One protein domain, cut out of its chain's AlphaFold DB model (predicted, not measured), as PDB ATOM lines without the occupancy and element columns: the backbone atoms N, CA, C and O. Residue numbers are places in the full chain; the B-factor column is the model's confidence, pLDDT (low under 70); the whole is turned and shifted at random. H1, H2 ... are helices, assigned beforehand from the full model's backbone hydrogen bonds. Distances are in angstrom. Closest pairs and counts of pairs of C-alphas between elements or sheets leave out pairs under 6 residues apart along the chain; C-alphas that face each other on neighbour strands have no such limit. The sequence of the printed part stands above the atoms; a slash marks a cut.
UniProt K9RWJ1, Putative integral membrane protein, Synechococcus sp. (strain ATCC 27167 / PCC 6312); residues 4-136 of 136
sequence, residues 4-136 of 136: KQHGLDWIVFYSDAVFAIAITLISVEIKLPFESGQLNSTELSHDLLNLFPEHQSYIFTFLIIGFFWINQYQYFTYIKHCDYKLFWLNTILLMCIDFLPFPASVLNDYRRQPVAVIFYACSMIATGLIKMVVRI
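What this domain is: This is residues 4 to 136 of the 136 residues of the protein "Putative integral membrane protein" of Synechococcus sp. (strain ATCC 27167 / PCC 6312) (UniProt K9RWJ1). Four long helices, H1, H3, H4 and H6, lie side by side in an up-and-down bundle, each running against the one before, making a rod. H2 lies beyond one end of the bundle, reached from H1 by residues 29 to 40, a long stretch with no named element; short H5 follows H4 and runs nearly the same way. The printed 133 residues hold six named helices, no named strand: all helix, loose, radius of gyration of the C-alphas 18.3 A, spans 61 by 30 by 18 A.

How they stand to each other: Start with H1, residues 4 to 28; it touches H3, residues 53 to 78, closest at C-alphas 23 and 62, 6.4 A. H1's residues 11 to 22 alone touch H4, residues 84 to 99. H6, residues 114 to 135, touches H4, closest at C-alphas 96 and 127, 5.7 A. H5, residues 101 to 109, and H6 form a hairpin. H2, residues 41 to 51, touches no helix. Every O i to N i+4 pair is within hydrogen-bond range in H4, H5 and H6; H1 has 19 of 21, H2 5 of 7, H3 18 of 22.

Where its parts are: Find C-alpha 4 at (-60.545, -10.746, 27.968); H1 runs 37.3 A. H6 runs 31.6 A to C-alpha 135 at (-43.816, -11.470, 18.158).

The domain as a whole: The printed part has no cut. The H1 to H2 link is long. Residues 32 to 54 are among those under pLDDT 70.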
ATOM      1  N   LYS A   4     -61.835 -10.643  28.670       64.94
ATOM      2  CA  LYS A   4     -60.545 -10.746  27.968       64.94
ATOM      3  C   LYS A   4     -60.656 -11.231  26.513       64.94
ATOM      4  O   LYS A   4     -59.842 -10.818  25.701       64.94
ATOM      5  N   GLN A   5     -61.650 -12.065  26.187       67.69
ATOM      6  CA  GLN A   5     -61.899 -12.524  24.809       67.69
ATOM      7  C   GLN A   5     -62.362 -11.360  23.928       67.69
ATOM      8  O   GLN A   5     -61.807 -11.155  22.860       67.69
ATOM      9  N   HIS A   6     -63.251 -10.510  24.455       72.94
ATOM     10  CA  HIS A   6     -63.680  -9.289  23.770       72.94
ATOM     11  C   HIS A   6     -62.492  -8.390  23.383       72.94
ATOM     12  O   HIS A   6     -62.441  -7.890  22.271       72.94
ATOM     13  N   GLY A   7     -61.503  -8.202  24.265       74.69
ATOM     14  CA  GLY A   7     -60.348  -7.350  23.958       74.69
ATOM     15  C   GLY A   7     -59.517  -7.833  22.761       74.69
ATOM     16  O   GLY A   7     -59.056  -7.010  21.975       74.69
ATOM     17  N   LEU A   8     -59.357  -9.149  22.600       78.25
ATOM     18  CA  LEU A   8     -58.640  -9.732  21.461       78.25
ATOM     19  C   LEU A   8     -59.415  -9.533  20.160       78.25
ATOM     20  O   LEU A   8     -58.837  -9.057  19.187       78.25
ATOM     21  N   ASP A   9     -60.719  -9.814  20.176       82.50
ATOM     22  CA  ASP A   9     -61.583  -9.658  19.003       82.50
ATOM     23  C   ASP A   9     -61.532  -8.213  18.477       82.50
ATOM     24  O   ASP A   9     -61.355  -7.982  17.283       82.50
ATOM     25  N   TRP A  10     -61.585  -7.224  19.375       83.69
ATOM     26  CA  TRP A  10     -61.485  -5.806  19.013       83.69
ATOM     27  C   TRP A  10     -60.146  -5.435  18.368       83.69
ATOM     28  O   TRP A  10     -60.127  -4.667  17.407       83.69
ATOM     29  N   ILE A  11     -59.026  -5.969  18.864       84.31
ATOM     30  CA  ILE A  11     -57.707  -5.720  18.263       84.31
ATOM     31  C   ILE A  11     -57.623  -6.337  16.871       84.31
ATOM     32  O   ILE A  11     -57.066  -5.709  15.967       84.31
ATOM     33  N   VAL A  12     -58.172  -7.539  16.691       85.06
ATOM     34  CA  VAL A  12     -58.213  -8.209  15.388       85.06
ATOM     35  C   VAL A  12     -59.012  -7.366  14.400       85.06
ATOM     36  O   VAL A  12     -58.472  -7.010  13.358       85.06
ATOM     37  N   PHE A  13     -60.233  -6.946  14.756       88.25
ATOM     38  CA  PHE A  13     -61.060  -6.098  13.889       88.25
ATOM     39  C   PHE A  13     -60.403  -4.754  13.560       88.25
ATOM     40  O   PHE A  13     -60.429  -4.322  12.410       88.25
ATOM     41  N   TYR A  14     -59.790  -4.097  14.548       89.12
ATOM     42  CA  TYR A  14     -59.068  -2.845  14.327       89.12
ATOM     43  C   TYR A  14     -57.879  -3.032  13.377       89.12
ATOM     44  O   TYR A  14     -57.690  -2.237  12.459       89.12
ATOM     45  N   SER A  15     -57.107  -4.103  13.563       89.25
ATOM     46  CA  SER A  15     -55.958  -4.409  12.709       89.25
ATOM     47  C   SER A  15     -56.401  -4.691  11.276       89.25
ATOM     48  O   SER A  15     -55.852  -4.094  10.356       89.25
ATOM     49  N   ASP A  16     -57.423  -5.529  11.085       89.94
ATOM     50  CA  ASP A  16     -57.987  -5.848   9.765       89.94
ATOM     51  C   ASP A  16     -58.434  -4.592   9.013       89.94
ATOM     52  O   ASP A  16     -58.105  -4.422   7.838       89.94
ATOM     53  N   ALA A  17     -59.124  -3.677   9.701       91.38
ATOM     54  CA  ALA A  17     -59.568  -2.420   9.112       91.38
ATOM     55  C   ALA A  17     -58.390  -1.559   8.630       91.38
ATOM     56  O   ALA A  17     -58.425  -1.039   7.516       91.38
ATOM     57  N   VAL A  18     -57.326  -1.436   9.431       92.12
ATOM     58  CA  VAL A  18     -56.140  -0.656   9.044       92.12
ATOM     59  C   VAL A  18     -55.384  -1.320   7.893       92.12
ATOM     60  O   VAL A  18     -54.989  -0.636   6.952       92.12
ATOM     61  N   PHE A  19     -55.227  -2.645   7.908       90.19
ATOM     62  CA  PHE A  19     -54.615  -3.370   6.791       90.19
ATOM     63  C   PHE A  19     -55.396  -3.178   5.489       90.19
ATOM     64  O   PHE A  19     -54.785  -2.930   4.449       90.19
ATOM     65  N   ALA A  20     -56.729  -3.242   5.538       91.75
ATOM     66  CA  ALA A  20     -57.571  -2.993   4.373       91.75
ATOM     67  C   ALA A  20     -57.362  -1.575   3.817       91.75
ATOM     68  O   ALA A  20     -57.186  -1.413   2.609       91.75
ATOM     69  N   ILE A  21     -57.304  -0.562   4.689       91.81
ATOM     70  CA  ILE A  21     -57.033   0.826   4.288       91.81
ATOM     71  C   ILE A  21     -55.644   0.946   3.651       91.81
ATOM     72  O   ILE A  21     -55.552   1.424   2.522       91.81
ATOM     73  N   ALA A  22     -54.588   0.433   4.285       91.06
ATOM     74  CA  ALA A  22     -53.224   0.492   3.750       91.06
ATOM     75  C   ALA A  22     -53.102  -0.180   2.366       91.06
ATOM     76  O   ALA A  22     -52.453   0.347   1.459       91.06
ATOM     77  N   ILE A  23     -53.775  -1.321   2.176       89.19
ATOM     78  CA  ILE A  23     -53.852  -2.023   0.889       89.19
ATOM     79  C   ILE A  23     -54.569  -1.170  -0.170       89.19
ATOM     80  O   ILE A  23     -54.153  -1.131  -1.328       89.19
ATOM     81  N   THR A  24     -55.639  -0.466   0.199       91.56
ATOM     82  CA  THR A  24     -56.340   0.413  -0.748       91.56
ATOM     83  C   THR A  24     -55.528   1.659  -1.094       91.56
ATOM     84  O   THR A  24     -55.452   2.018  -2.267       91.56
ATOM     85  N   LEU A  25     -54.853   2.273  -0.115       89.81
ATOM     86  CA  LEU A  25     -54.004   3.447  -0.321       89.81
ATOM     87  C   LEU A  25     -52.888   3.162  -1.314       89.81
ATOM     88  O   LEU A  25     -52.628   3.978  -2.193       89.81
ATOM     89  N   ILE A  26     -52.278   1.980  -1.240       86.25
ATOM     90  CA  ILE A  26     -51.231   1.643  -2.194       86.25
ATOM     91  C   ILE A  26     -51.764   1.518  -3.624       86.25
ATOM     92  O   ILE A  26     -51.064   1.870  -4.566       86.25
ATOM     93  N   SER A  27     -53.011   1.069  -3.799       84.38
ATOM     94  CA  SER A  27     -53.652   0.974  -5.117       84.38
ATOM     95  C   SER A  27     -53.896   2.350  -5.741       84.38
ATOM     96  O   SER A  27     -53.787   2.496  -6.955       84.38
ATOM     97  N   VAL A  28     -54.142   3.370  -4.914       83.56
ATOM     98  CA  VAL A  28     -54.312   4.764  -5.357       83.56
ATOM     99  C   VAL A  28     -53.000   5.376  -5.873       83.56
ATOM    100  O   VAL A  28     -53.036   6.304  -6.677       83.56
ATOM    101  N   GLU A  29     -51.837   4.845  -5.485       75.88
ATOM    102  CA  GLU A  29     -50.531   5.324  -5.968       75.88
ATOM    103  C   GLU A  29     -50.208   4.901  -7.411       75.88
ATOM    104  O   GLU A  29     -49.211   5.352  -7.981       75.88
ATOM    105  N   ILE A  30     -51.043   4.066  -8.041       74.50
ATOM    106  CA  ILE A  30     -50.916   3.742  -9.466       74.50
ATOM    107  C   ILE A  30     -51.389   4.950 -10.281       74.50
ATOM    108  O   ILE A  30     -52.573   5.111 -10.580       74.50
ATOM    109  N   LYS A  31     -50.445   5.825 -10.625       70.12
ATOM    110  CA  LYS A  31     -50.690   7.022 -11.433       70.12
ATOM    111  C   LYS A  31     -50.344   6.749 -12.892       70.12
ATOM    112  O   LYS A  31     -49.292   6.197 -13.195       70.12
ATOM    113  N   LEU A  32     -51.222   7.185 -13.791       65.31
ATOM    114  CA  LEU A  32     -50.927   7.236 -15.220       65.31
ATOM    115  C   LEU A  32     -49.878   8.332 -15.487       65.31
ATOM    116  O   LEU A  32     -49.905   9.363 -14.805       65.31
ATOM    117  N   PRO A  33     -48.976   8.159 -16.470       61.25
ATOM    118  CA  PRO A  33     -48.059   9.219 -16.867       61.25
ATOM    119  C   PRO A  33     -48.850  10.471 -17.288       61.25
ATOM    120  O   PRO A  33     -49.843  10.397 -18.013       61.25
ATOM    121  N   PHE A  34     -48.412  11.637 -16.801       55.56
ATOM    122  CA  PHE A  34     -49.099  12.932 -16.928       55.56
ATOM    123  C   PHE A  34     -49.202  13.477 -18.373       55.56
ATOM    124  O   PHE A  34     -49.796  14.531 -18.582       55.56
ATOM    125  N   GLU A  35     -48.697  12.760 -19.379       54.78
ATOM    126  CA  GLU A  35     -48.699  13.176 -20.792       54.78
ATOM    127  C   GLU A  35     -49.887  12.604 -21.594       54.78
ATOM    128  O   GLU A  35     -49.835  12.453 -22.808       54.78
ATOM    129  N   SER A  36     -51.018  12.324 -20.941       55.16
ATOM    130  CA  SER A  36     -52.257  11.864 -21.600       55.16
ATOM    131  C   SER A  36     -53.052  12.997 -22.280       55.16
ATOM    132  O   SER A  36     -54.277  12.954 -22.377       55.16
ATOM    133  N   GLY A  37     -52.358  14.033 -22.759       54.41
ATOM    134  CA  GLY A  37     -52.965  15.220 -23.359       54.41
ATOM    135  C   GLY A  37     -53.544  15.011 -24.761       54.41
ATOM    136  O   GLY A  37     -54.391  15.801 -25.161       54.41
ATOM    137  N   GLN A  38     -53.126  13.978 -25.504       56.41
ATOM    138  CA  GLN A  38     -53.582  13.688 -26.876       56.41
ATOM    139  C   GLN A  38     -53.049  12.310 -27.329       56.41
ATOM    140  O   GLN A  38     -52.171  12.234 -28.177       56.41
ATOM    141  N   LEU A  39     -53.528  11.207 -26.744       56.47
ATOM    142  CA  LEU A  39     -53.074   9.869 -27.152       56.47
ATOM    143  C   LEU A  39     -54.037   9.262 -28.178       56.47
ATOM    144  O   LEU A  39     -55.229   9.088 -27.906       56.47
ATOM    145  N   ASN A  40     -53.519   8.917 -29.358       61.19
ATOM    146  CA  ASN A  40     -54.229   8.056 -30.304       61.19
ATOM    147  C   ASN A  40     -54.410   6.656 -29.684       61.19
ATOM    148  O   ASN A  40     -53.612   6.213 -28.858       61.19
ATOM    149  N   SER A  41     -55.440   5.909 -30.098       61.78
ATOM    150  CA  SER A  41     -55.778   4.587 -29.527       61.78
ATOM    151  C   SER A  41     -54.633   3.559 -29.569       61.78
ATOM    152  O   SER A  41     -54.637   2.600 -28.800       61.78
ATOM    153  N   THR A  42     -53.647   3.759 -30.447       61.84
ATOM    154  CA  THR A  42     -52.447   2.920 -30.588       61.84
ATOM    155  C   THR A  42     -51.321   3.293 -29.614       61.84
ATOM    156  O   THR A  42     -50.509   2.439 -29.277       61.84
ATOM    157  N   GLU A  43     -51.273   4.535 -29.134       63.59
ATOM    158  CA  GLU A  43     -50.271   5.001 -28.162       63.59
ATOM    159  C   GLU A  43     -50.674   4.605 -26.735       63.59
ATOM    160  O   GLU A  43     -49.837   4.166 -25.952       63.59
ATOM    161  N   LEU A  44     -51.982   4.601 -26.440       65.12
ATOM    162  CA  LEU A  44     -52.519   4.170 -25.145       65.12
ATOM    163  C   LEU A  44     -52.156   2.712 -24.803       65.12
ATOM    164  O   LEU A  44     -51.830   2.404 -23.658       65.12
ATOM    165  N   SER A  45     -52.223   1.797 -25.776       68.94
ATOM    166  CA  SER A  45     -51.908   0.379 -25.546       68.94
ATOM    167  C   SER A  45     -50.413   0.145 -25.310       68.94
ATOM    168  O   SER A  45     -50.050  -0.722 -24.515       68.94
ATOM    169  N   HIS A  46     -49.555   0.930 -25.958       66.94
ATOM    170  CA  HIS A  46     -48.111   0.889 -25.759       66.94
ATOM    171  C   HIS A  46     -47.709   1.482 -24.398       66.94
ATOM    172  O   HIS A  46     -46.913   0.878 -23.676       66.94
ATOM    173  N   ASP A  47     -48.324   2.593 -23.990       66.31
ATOM    174  CA  ASP A  47     -48.093   3.198 -22.673       66.31
ATOM    175  C   ASP A  47     -48.597   2.304 -21.532       66.31
ATOM    176  O   ASP A  47     -47.903   2.140 -20.529       66.31
ATOM    177  N   LEU A  48     -49.741   1.628 -21.704       66.38
ATOM    178  CA  LEU A  48     -50.249   0.619 -20.760       66.38
ATOM    179  C   LEU A  48     -49.287  -0.558 -20.562       66.38
ATOM    180  O   LEU A  48     -49.160  -1.070 -19.448       66.38
ATOM    181  N   LEU A  49     -48.599  -0.990 -21.620       67.00
ATOM    182  CA  LEU A  49     -47.597  -2.055 -21.524       67.00
ATOM    183  C   LEU A  49     -46.309  -1.573 -20.835       67.00
ATOM    184  O   LEU A  49     -45.694  -2.349 -20.101       67.00
ATOM    185  N   ASN A  50     -45.938  -0.301 -20.999       65.38
ATOM    186  CA  ASN A  50     -44.779   0.305 -20.330       65.38
ATOM    187  C   ASN A  50     -45.042   0.707 -18.868       65.38
ATOM    188  O   ASN A  50     -44.105   0.756 -18.074       65.38
ATOM    189  N   LEU A  51     -46.304   0.894 -18.474       63.91
ATOM    190  CA  LEU A  51     -46.722   1.122 -17.084       63.91
ATOM    191  C   LEU A  51     -46.390  -0.066 -16.161       63.91
ATOM    192  O   LEU A  51     -46.083   0.112 -14.984       63.91
ATOM    193  N   PHE A  52     -46.418  -1.297 -16.677       62.16
ATOM    194  CA  PHE A  52     -46.235  -2.506 -15.868       62.16
ATOM    195  C   PHE A  52     -44.844  -2.620 -15.200       62.16
ATOM    196  O   PHE A  52     -44.782  -2.830 -13.983       62.16
ATOM    197  N   PRO A  53     -43.709  -2.461 -15.917       61.47
ATOM    198  CA  PRO A  53     -42.387  -2.429 -15.282       61.47
ATOM    199  C   PRO A  53     -42.187  -1.208 -14.372       61.47
ATOM    200  O   PRO A  53     -41.420  -1.285 -13.411       61.47
ATOM    201  N   GLU A  54     -42.912  -0.115 -14.614       64.94
ATOM    202  CA  GLU A  54     -42.886   1.093 -13.791       64.94
ATOM    203  C   GLU A  54     -43.713   0.990 -12.498       64.94
ATOM    204  O   GLU A  54     -43.737   1.928 -11.719       64.94
ATOM    205  N   HIS A  55     -44.334  -0.138 -12.161       71.06
ATOM    206  CA  HIS A  55     -45.045  -0.273 -10.877       71.06
ATOM    207  C   HIS A  55     -44.599  -1.496 -10.065       71.06
ATOM    208  O   HIS A  55     -45.338  -2.034  -9.244       71.06
ATOM    209  N   GLN A  56     -43.343  -1.923 -10.221       76.75
ATOM    210  CA  GLN A  56     -42.796  -3.039  -9.436       76.75
ATOM    211  C   GLN A  56     -42.804  -2.761  -7.923       76.75
ATOM    212  O   GLN A  56     -43.187  -3.637  -7.149       76.75
ATOM    213  N   SER A  57     -42.437  -1.547  -7.489       77.00
ATOM    214  CA  SER A  57     -42.450  -1.165  -6.065       77.00
ATOM    215  C   SER A  57     -43.847  -1.278  -5.453       77.00
ATOM    216  O   SER A  57     -43.972  -1.734  -4.317       77.00
ATOM    217  N   TYR A  58     -44.889  -0.946  -6.220       83.38
ATOM    218  CA  TYR A  58     -46.283  -1.153  -5.837       83.38
ATOM    219  C   TYR A  58     -46.569  -2.637  -5.570       83.38
ATOM    220  O   TYR A  58     -46.990  -2.984  -4.467       83.38
ATOM    221  N   ILE A  59     -46.275  -3.522  -6.534       84.81
ATOM    222  CA  ILE A  59     -46.548  -4.964  -6.407       84.81
ATOM    223  C   ILE A  59     -45.808  -5.543  -5.195       84.81
ATOM    224  O   ILE A  59     -46.404  -6.252  -4.385       84.81
ATOM    225  N   PHE A  60     -44.523  -5.213  -5.035       86.25
ATOM    226  CA  PHE A  60     -43.733  -5.687  -3.900       86.25
ATOM    227  C   PHE A  60     -44.299  -5.202  -2.568       86.25
ATOM    228  O   PHE A  60     -44.460  -6.002  -1.647       86.25
ATOM    229  N   THR A  61     -44.639  -3.921  -2.458       85.62
ATOM    230  CA  THR A  61     -45.166  -3.370  -1.207       85.62
ATOM    231  C   THR A  61     -46.544  -3.957  -0.885       85.62
ATOM    232  O   THR A  61     -46.783  -4.339   0.260       85.62
ATOM    233  N   PHE A  62     -47.420  -4.127  -1.882       88.81
ATOM    234  CA  PHE A  62     -48.720  -4.787  -1.725       88.81
ATOM    235  C   PHE A  62     -48.564  -6.213  -1.185       88.81
ATOM    236  O   PHE A  62     -49.194  -6.579  -0.192       88.81
ATOM    237  N   LEU A  63     -47.681  -7.013  -1.794       90.56
ATOM    238  CA  LEU A  63     -47.411  -8.384  -1.350       90.56
ATOM    239  C   LEU A  63     -46.872  -8.427   0.080       90.56
ATOM    240  O   LEU A  63     -47.210  -9.330   0.842       90.56
ATOM    241  N   ILE A  64     -46.058  -7.448   0.464       88.69
ATOM    242  CA  ILE A  64     -45.448  -7.380   1.792       88.69
ATOM    243  C   ILE A  64     -46.468  -6.984   2.855       88.69
ATOM    244  O   ILE A  64     -46.523  -7.632   3.902       88.69
ATOM    245  N   ILE A  65     -47.320  -5.994   2.582       89.50
ATOM    246  CA  ILE A  65     -48.443  -5.643   3.463       89.50
ATOM    247  C   ILE A  65     -49.392  -6.842   3.600       89.50
ATOM    248  O   ILE A  65     -49.747  -7.214   4.719       89.50
ATOM    249  N   GLY A  66     -49.725  -7.520   2.497       89.75
ATOM    250  CA  GLY A  66     -50.543  -8.738   2.514       89.75
ATOM    251  C   GLY A  66     -49.902  -9.878   3.312       89.75
ATOM    252  O   GLY A  66     -50.565 -10.538   4.112       89.75
ATOM    253  N   PHE A  67     -48.590 -10.081   3.182       89.44
ATOM    254  CA  PHE A  67     -47.858 -11.054   3.991       89.44
ATOM    255  C   PHE A  67     -47.890 -10.691   5.480       89.44
ATOM    256  O   PHE A  67     -48.068 -11.571   6.328       89.44
ATOM    257  N   PHE A  68     -47.741  -9.407   5.822       87.62
ATOM    258  CA  PHE A  68     -47.891  -8.930   7.195       87.62
ATOM    259  C   PHE A  68     -49.288  -9.217   7.746       87.62
ATOM    260  O   PHE A  68     -49.374  -9.751   8.853       87.62
ATOM    261  N   TRP A  69     -50.333  -8.973   6.956       89.56
ATOM    262  CA  TRP A  69     -51.719  -9.261   7.314       89.56
ATOM    263  C   TRP A  69     -51.963 -10.756   7.588       89.56
ATOM    264  O   TRP A  69     -52.413 -11.116   8.675       89.56
ATOM    265  N   ILE A  70     -51.556 -11.650   6.674       87.31
ATOM    266  CA  ILE A  70     -51.715 -13.113   6.842       87.31
ATOM    267  C   ILE A  70     -51.012 -13.606   8.112       87.31
ATOM    268  O   ILE A  70     -51.545 -14.417   8.868       87.31
ATOM    269  N   ASN A  71     -49.798 -13.110   8.356       84.81
ATOM    270  CA  ASN A  71     -49.052 -13.457   9.559       84.81
ATOM    271  C   ASN A  71     -49.785 -12.991  10.820       84.81
ATOM    272  O   ASN A  71     -49.877 -13.751  11.781       84.81
ATOM    273  N   GLN A  72     -50.292 -11.757  10.825       80.50
ATOM    274  CA  GLN A  72     -50.997 -11.181  11.968       80.50
ATOM    275  C   GLN A  72     -52.238 -12.003  12.337       80.50
ATOM    276  O   GLN A  72     -52.442 -12.316  13.510       80.50
ATOM    277  N   TYR A  73     -53.007 -12.429  11.332       77.31
ATOM    278  CA  TYR A  73     -54.155 -13.317  11.509       77.31
ATOM    279  C   TYR A  73     -53.768 -14.635  12.209       77.31
ATOM    280  O   TYR A  73     -54.429 -15.076  13.153       77.31
ATOM    281  N   GLN A  74     -52.641 -15.239  11.815       75.69
ATOM    282  CA  GLN A  74     -52.131 -16.446  12.468       75.69
ATOM    283  C   GLN A  74     -51.679 -16.181  13.913       75.69
ATOM    284  O   GLN A  74     -52.016 -16.968  14.796       75.69
ATOM    285  N   TYR A  75     -50.972 -15.080  14.190       71.38
ATOM    286  CA  TYR A  75     -50.471 -14.772  15.539       71.38
ATOM    287  C   TYR A  75     -51.589 -14.603  16.570       71.38
ATOM    288  O   TYR A  75     -51.496 -15.163  17.664       71.38
ATOM    289  N   PHE A  76     -52.674 -13.904  16.228       69.94
ATOM    290  CA  PHE A  76     -53.787 -13.703  17.160       69.94
ATOM    291  C   PHE A  76     -54.546 -14.987  17.503       69.94
ATOM    292  O   PHE A  76     -55.169 -15.056  18.560       69.94
ATOM    293  N   THR A  77     -54.417 -16.039  16.692       68.12
ATOM    294  CA  THR A  77     -55.000 -17.356  16.994       68.12
ATOM    295  C   THR A  77     -54.290 -18.048  18.175       68.12
ATOM    296  O   THR A  77     -54.891 -18.873  18.865       68.12
ATOM    297  N   TYR A  78     -53.028 -17.700  18.462       67.25
ATOM    298  CA  TYR A  78     -52.231 -18.314  19.538       67.25
ATOM    299  C   TYR A  78     -52.210 -17.506  20.848       67.25
ATOM    300  O   TYR A  78     -51.858 -18.049  21.900       67.25
ATOM    301  N   ILE A  79     -52.597 -16.230  20.821       68.81
ATOM    302  CA  ILE A  79     -52.538 -15.340  21.988       68.81
ATOM    303  C   ILE A  79     -53.779 -15.545  22.869       68.81
ATOM    304  O   ILE A  79     -54.899 -15.225  22.491       68.81
ATOM    305  N   LYS A  80     -53.578 -16.058  24.092       63.88
ATOM    306  CA  LYS A  80     -54.663 -16.308  25.067       63.88
ATOM    307  C   LYS A  80     -54.963 -15.124  25.996       63.88
ATOM    308  O   LYS A  80     -55.979 -15.144  26.688       63.88
ATOM    309  N   HIS A  81     -54.085 -14.122  26.049       64.69
ATOM    310  CA  HIS A  81     -54.198 -12.971  26.945       64.69
ATOM    311  C   HIS A  81     -53.818 -11.678  26.224       64.69
ATOM    312  O   HIS A  81     -52.754 -11.589  25.624       64.69
ATOM    313  N   CYS A  82     -54.701 -10.683  26.301       66.75
ATOM    314  CA  CYS A  82     -54.454  -9.343  25.795       66.75
ATOM    315  C   CYS A  82     -54.015  -8.429  26.943       66.75
ATOM    316  O   CYS A  82     -54.790  -8.207  27.877       66.75
ATOM    317  N   ASP A  83     -52.796  -7.899  26.853       76.94
ATOM    318  CA  ASP A  83     -52.274  -6.887  27.769       76.94
ATOM    319  C   ASP A  83     -52.271  -5.503  27.108       76.94
ATOM    320  O   ASP A  83     -52.094  -5.368  25.898       76.94
ATOM    321  N   TYR A  84     -52.390  -4.444  27.913       80.50
ATOM    322  CA  TYR A  84     -52.383  -3.053  27.430       80.50
ATOM    323  C   TYR A  84     -51.113  -2.692  26.635       80.50
ATOM    324  O   TYR A  84     -51.157  -1.889  25.705       80.50
ATOM    325  N   LYS A  85     -49.979  -3.328  26.961       81.50
ATOM    326  CA  LYS A  85     -48.722  -3.181  26.212       81.50
ATOM    327  C   LYS A  85     -48.833  -3.715  24.782       81.50
ATOM    328  O   LYS A  85     -48.348  -3.067  23.861       81.50
ATOM    329  N   LEU A  86     -49.498  -4.860  24.601       79.38
ATOM    330  CA  LEU A  86     -49.707  -5.472  23.290       79.38
ATOM    331  C   LEU A  86     -50.589  -4.583  22.407       79.38
ATOM    332  O   LEU A  86     -50.298  -4.422  21.229       79.38
ATOM    333  N   PHE A  87     -51.620  -3.960  22.991       83.69
ATOM    334  CA  PHE A  87     -52.484  -3.012  22.283       83.69
ATOM    335  C   PHE A  87     -51.677  -1.847  21.694       83.69
ATOM    336  O   PHE A  87     -51.730  -1.611  20.490       83.69
ATOM    337  N   TRP A  88     -50.871  -1.166  22.514       87.38
ATOM    338  CA  TRP A  88     -50.044  -0.045  22.056       87.38
ATOM    339  C   TRP A  88     -48.999  -0.449  21.022       87.38
ATOM    340  O   TRP A  88     -48.806   0.256  20.032       87.38
ATOM    341  N   LEU A  89     -48.336  -1.586  21.231       86.31
ATOM    342  CA  LEU A  89     -47.324  -2.070  20.300       86.31
ATOM    343  C   LEU A  89     -47.949  -2.446  18.944       86.31
ATOM    344  O   LEU A  89     -47.378  -2.135  17.900       86.31
ATOM    345  N   ASN A  90     -49.154  -3.028  18.956       87.31
ATOM    346  CA  ASN A  90     -49.940  -3.278  17.751       87.31
ATOM    347  C   ASN A  90     -50.321  -1.971  17.042       87.31
ATOM    348  O   ASN A  90     -50.143  -1.868  15.835       87.31
ATOM    349  N   THR A  91     -50.780  -0.948  17.767       88.81
ATOM    350  CA  THR A  91     -51.092   0.364  17.173       88.81
ATOM    351  C   THR A  91     -49.872   1.005  16.508       88.81
ATOM    352  O   THR A  91     -49.988   1.517  15.399       88.81
ATOM    353  N   ILE A  92     -48.693   0.943  17.135       90.75
ATOM    354  CA  ILE A  92     -47.449   1.465  16.545       90.75
ATOM    355  C   ILE A  92     -47.079   0.686  15.276       90.75
ATOM    356  O   ILE A  92     -46.724   1.296  14.269       90.75
ATOM    357  N   LEU A  93     -47.203  -0.645  15.292       88.62
ATOM    358  CA  LEU A  93     -46.980  -1.469  14.103       88.62
ATOM    359  C   LEU A  93     -47.929  -1.076  12.964       88.62
ATOM    360  O   LEU A  93     -47.484  -0.901  11.831       88.62
ATOM    361  N   LEU A  94     -49.217  -0.915  13.265       90.56
ATOM    362  CA  LEU A  94     -50.232  -0.521  12.290       90.56
ATOM    363  C   LEU A  94     -49.950   0.865  11.703       90.56
ATOM    364  O   LEU A  94     -50.065   1.030  10.494       90.56
ATOM    365  N   MET A  95     -49.487   1.819  12.515       91.69
ATOM    366  CA  MET A  95     -49.041   3.133  12.035       91.69
ATOM    367  C   MET A  95     -47.883   3.010  11.034       91.69
ATOM    368  O   MET A  95     -47.872   3.687  10.009       91.69
ATOM    369  N   CYS A  96     -46.912   2.132  11.295       90.81
ATOM    370  CA  CYS A  96     -45.811   1.900  10.362       90.81
ATOM    371  C   CYS A  96     -46.274   1.242   9.058       90.81
ATOM    372  O   CYS A  96     -45.741   1.565   8.001       90.81
ATOM    373  N   ILE A  97     -47.253   0.336   9.118       89.25
ATOM    374  CA  ILE A  97     -47.818  -0.327   7.936       89.25
ATOM    375  C   ILE A  97     -48.621   0.659   7.087       89.25
ATOM    376  O   ILE A  97     -48.423   0.697   5.876       89.25
ATOM    377  N   ASP A  98     -49.458   1.482   7.714       90.81
ATOM    378  CA  ASP A  98     -50.230   2.534   7.042       90.81
ATOM    379  C   ASP A  98     -49.332   3.622   6.432       90.81
ATOM    380  O   ASP A  98     -49.688   4.257   5.448       90.81
ATOM    381  N   PHE A  99     -48.116   3.792   6.961       90.38
ATOM    382  CA  PHE A  99     -47.117   4.688   6.390       90.38
ATOM    383  C   PHE A  99     -46.409   4.118   5.151       90.38
ATOM    384  O   PHE A  99     -45.938   4.901   4.334       90.38
ATOM    385  N   LEU A 100     -46.328   2.792   4.959       89.00
ATOM    386  CA  LEU A 100     -45.589   2.163   3.844       89.00
ATOM    387  C   LEU A 100     -45.980   2.616   2.419       89.00
ATOM    388  O   LEU A 100     -45.076   2.667   1.576       89.00
ATOM    389  N   PRO A 101     -47.246   2.959   2.108       87.12
ATOM    390  CA  PRO A 101     -47.613   3.517   0.808       87.12
ATOM    391  C   PRO A 101     -46.829   4.790   0.459       87.12
ATOM    392  O   PRO A 101     -46.452   4.974  -0.696       87.12
ATOM    393  N   PHE A 102     -46.494   5.629   1.446       88.50
ATOM    394  CA  PHE A 102     -45.780   6.882   1.203       88.50
ATOM    395  C   PHE A 102     -44.334   6.665   0.709       88.50
ATOM    396  O   PHE A 102     -44.012   7.136  -0.383       88.50
ATOM    397  N   PRO A 103     -43.450   5.916   1.405       88.19
ATOM    398  CA  PRO A 103     -42.128   5.582   0.879       88.19
ATOM    399  C   PRO A 103     -42.177   4.821  -0.451       88.19
ATOM    400  O   PRO A 103     -41.287   5.001  -1.280       88.19
ATOM    401  N   ALA A 104     -43.204   3.990  -0.675       87.50
ATOM    402  CA  ALA A 104     -43.393   3.291  -1.945       87.50
ATOM    403  C   ALA A 104     -43.704   4.260  -3.100       87.50
ATOM    404  O   ALA A 104     -43.144   4.099  -4.187       87.50
ATOM    405  N   SER A 105     -44.527   5.282  -2.850       86.38
ATOM    406  CA  SER A 105     -44.818   6.373  -3.790       86.38
ATOM    407  C   SER A 105     -43.568   7.201  -4.101       86.38
ATOM    408  O   SER A 105     -43.209   7.376  -5.263       86.38
ATOM    409  N   VAL A 106     -42.807   7.597  -3.072       87.81
ATOM    410  CA  VAL A 106     -41.533   8.321  -3.249       87.81
ATOM    411  C   VAL A 106     -40.539   7.500  -4.072       87.81
ATOM    412  O   VAL A 106     -39.875   8.037  -4.958       87.81
ATOM    413  N   LEU A 107     -40.438   6.192  -3.816       87.50
ATOM    414  CA  LEU A 107     -39.606   5.305  -4.623       87.50
ATOM    415  C   LEU A 107     -40.090   5.247  -6.070       87.50
ATOM    416  O   LEU A 107     -39.250   5.228  -6.961       87.50
ATOM    417  N   ASN A 108     -41.402   5.223  -6.308       84.19
ATOM    418  CA  ASN A 108     -41.984   5.183  -7.647       84.19
ATOM    419  C   ASN A 108     -41.642   6.444  -8.458       84.19
ATOM    420  O   ASN A 108     -41.153   6.326  -9.584       84.19
ATOM    421  N   ASP A 109     -41.808   7.622  -7.854       84.12
ATOM    422  CA  ASP A 109     -41.578   8.923  -8.495       84.12
ATOM    423  C   ASP A 109     -40.078   9.234  -8.668       84.12
ATOM    424  O   ASP A 109     -39.665   9.842  -9.656       84.12
ATOM    425  N   TYR A 110     -39.227   8.776  -7.740       86.19
ATOM    426  CA  TYR A 110     -37.793   9.097  -7.701       86.19
ATOM    427  C   TYR A 110     -36.882   7.864  -7.801       86.19
ATOM    428  O   TYR A 110     -35.793   7.850  -7.225       86.19
ATOM    429  N   ARG A 111     -37.261   6.839  -8.577       78.06
ATOM    430  CA  ARG A 111     -36.513   5.562  -8.710       78.06
ATOM    431  C   ARG A 111     -35.013   5.691  -8.970       78.06
ATOM    432  O   ARG A 111     -34.237   4.843  -8.540       78.06
ATOM    433  N   ARG A 112     -34.600   6.717  -9.719       83.06
ATOM    434  CA  ARG A 112     -33.189   6.942 -10.079       83.06
ATOM    435  C   ARG A 112     -32.377   7.584  -8.952       83.06
ATOM    436  O   ARG A 112     -31.157   7.667  -9.066       83.06
ATOM    437  N   GLN A 113     -33.026   8.048  -7.885       89.06
ATOM    438  CA  GLN A 113     -32.355   8.663  -6.751       89.06
ATOM    439  C   GLN A 113     -32.086   7.627  -5.650       89.06
ATOM    440  O   GLN A 113     -33.025   7.025  -5.126       89.06
ATOM    441  N   PRO A 114     -30.823   7.458  -5.216       90.12
ATOM    442  CA  PRO A 114     -30.486   6.497  -4.165       90.12
ATOM    443  C   PRO A 114     -31.163   6.829  -2.828       90.12
ATOM    444  O   PRO A 114     -31.466   5.928  -2.054       90.12
ATOM    445  N   VAL A 115     -31.458   8.108  -2.573       91.50
ATOM    446  CA  VAL A 115     -32.150   8.560  -1.357       91.50
ATOM    447  C   VAL A 115     -33.544   7.936  -1.239       91.50
ATOM    448  O   VAL A 115     -33.912   7.499  -0.152       91.50
ATOM    449  N   ALA A 116     -34.292   7.822  -2.342       89.44
ATOM    450  CA  ALA A 116     -35.626   7.218  -2.342       89.44
ATOM    451  C   ALA A 116     -35.575   5.711  -2.034       89.44
ATOM    452  O   ALA A 116     -36.388   5.202  -1.262       89.44
ATOM    453  N   VAL A 117     -34.568   5.011  -2.571       88.88
ATOM    454  CA  VAL A 117     -34.326   3.585  -2.293       88.88
ATOM    455  C   VAL A 117     -33.970   3.364  -0.824       88.88
ATOM    456  O   VAL A 117     -34.543   2.486  -0.180       88.88
ATOM    457  N   ILE A 118     -33.055   4.173  -0.279       92.38
ATOM    458  CA  ILE A 118     -32.650   4.098   1.132       92.38
ATOM    459  C   ILE A 118     -33.847   4.390   2.036       92.38
ATOM    460  O   ILE A 118     -34.072   3.656   2.994       92.38
ATOM    461  N   PHE A 119     -34.639   5.415   1.720       92.62
ATOM    462  CA  PHE A 119     -35.817   5.777   2.500       92.62
ATOM    463  C   PHE A 119     -36.838   4.634   2.556       92.62
ATOM    464  O   PHE A 119     -37.223   4.215   3.647       92.62
ATOM    465  N   TYR A 120     -37.190   4.059   1.402       90.50
ATOM    466  CA  TYR A 120     -38.073   2.895   1.325       90.50
ATOM    467  C   TYR A 120     -37.519   1.696   2.113       90.50
ATOM    468  O   TYR A 120     -38.225   1.122   2.946       90.50
ATOM    469  N   ALA A 121     -36.237   1.359   1.936       91.19
ATOM    470  CA  ALA A 121     -35.597   0.258   2.656       91.19
ATOM    471  C   ALA A 121     -35.582   0.478   4.181       91.19
ATOM    472  O   ALA A 121     -35.900  -0.440   4.939       91.19
ATOM    473  N   CYS A 122     -35.269   1.690   4.647       93.25
ATOM    474  CA  CYS A 122     -35.299   2.044   6.065       93.25
ATOM    475  C   CYS A 122     -36.705   1.902   6.658       93.25
ATOM    476  O   CYS A 122     -36.844   1.319   7.735       93.25
ATOM    477  N   SER A 123     -37.742   2.376   5.960       91.88
ATOM    478  CA  SER A 123     -39.134   2.211   6.395       91.88
ATOM    479  C   SER A 123     -39.524   0.738   6.503       91.88
ATOM    480  O   SER A 123     -40.108   0.332   7.505       91.88
ATOM    481  N   MET A 124     -39.139  -0.092   5.532       89.94
ATOM    482  CA  MET A 124     -39.405  -1.533   5.580       89.94
ATOM    483  C   MET A 124     -38.695  -2.236   6.738       89.94
ATOM    484  O   MET A 124     -39.307  -3.053   7.430       89.94
ATOM    485  N   ILE A 125     -37.413  -1.930   6.960       92.50
ATOM    486  CA  ILE A 125     -36.628  -2.510   8.057       92.50
ATOM    487  C   ILE A 125     -37.241  -2.112   9.399       92.50
ATOM    488  O   ILE A 125     -37.424  -2.973  10.258       92.50
ATOM    489  N   ALA A 126     -37.615  -0.841   9.569       91.31
ATOM    490  CA  ALA A 126     -38.264  -0.360  10.783       91.31
ATOM    491  C   ALA A 126     -39.570  -1.120  11.071       91.31
ATOM    492  O   ALA A 126     -39.742  -1.642  12.175       91.31
ATOM    493  N   THR A 127     -40.447  -1.274  10.072       90.69
ATOM    494  CA  THR A 127     -41.695  -2.048  10.212       90.69
ATOM    495  C   THR A 127     -41.417  -3.513  10.561       90.69
ATOM    496  O   THR A 127     -42.070  -4.079  11.441       90.69
ATOM    497  N   GLY A 128     -40.416  -4.132   9.928       88.94
ATOM    498  CA  GLY A 128     -40.002  -5.507  10.221       88.94
ATOM    499  C   GLY A 128     -39.483  -5.693  11.650       88.94
ATOM    500  O   GLY A 128     -39.865  -6.656  12.319       88.94
ATOM    501  N   LEU A 129     -38.668  -4.758  12.145       90.00
ATOM    502  CA  LEU A 129     -38.149  -4.768  13.516       90.00
ATOM    503  C   LEU A 129     -39.274  -4.627  14.542       90.00
ATOM    504  O   LEU A 129     -39.337  -5.408  15.488       90.00
ATOM    505  N   ILE A 130     -40.198  -3.687  14.334       88.00
ATOM    506  CA  ILE A 130     -41.348  -3.499  15.231       88.00
ATOM    507  C   ILE A 130     -42.201  -4.767  15.263       88.00
ATOM    508  O   ILE A 130     -42.567  -5.237  16.340       88.00
ATOM    509  N   LYS A 131     -42.450  -5.387  14.104       85.44
ATOM    510  CA  LYS A 131     -43.174  -6.661  14.042       85.44
ATOM    511  C   LYS A 131     -42.453  -7.776  14.803       85.44
ATOM    512  O   LYS A 131     -43.106  -8.594  15.446       85.44
ATOM    513  N   MET A 132     -41.124  -7.826  14.743       86.38
ATOM    514  CA  MET A 132     -40.342  -8.805  15.499       86.38
ATOM    515  C   MET A 132     -40.503  -8.612  17.010       86.38
ATOM    516  O   MET A 132     -40.643  -9.601  17.719       86.38
ATOM    517  N   VAL A 133     -40.561  -7.367  17.492       84.19
ATOM    518  CA  VAL A 133     -40.820  -7.068  18.910       84.19
ATOM    519  C   VAL A 133     -42.238  -7.473  19.320       84.19
ATOM    520  O   VAL A 133     -42.411  -7.998  20.407       84.19
ATOM    521  N   VAL A 134     -43.244  -7.297  18.450       79.19
ATOM    522  CA  VAL A 134     -44.634  -7.746  18.711       79.19
ATOM    523  C   VAL A 134     -44.743  -9.269  18.827       79.19
ATOM    524  O   VAL A 134     -45.645  -9.777  19.489       79.19
ATOM    525  N   ARG A 135     -43.839 -10.004  18.169       68.56
ATOM    526  CA  ARG A 135     -43.816 -11.470  18.158       68.56
ATOM    527  C   ARG A 135     -43.189 -12.089  19.421       68.56
ATOM    528  O   ARG A 135     -43.454 -13.265  19.670       68.56
ATOM    529  N   ILE A 136     -42.335 -11.360  20.144       55.47
ATOM    530  CA  ILE A 136     -41.607 -11.827  21.344       55.47
ATOM    531  C   ILE A 136     -42.456 -11.586  22.593       55.47
ATOM    532  O   ILE A 136     -42.534 -12.524  23.417       55.47
TER     533      ILE A 136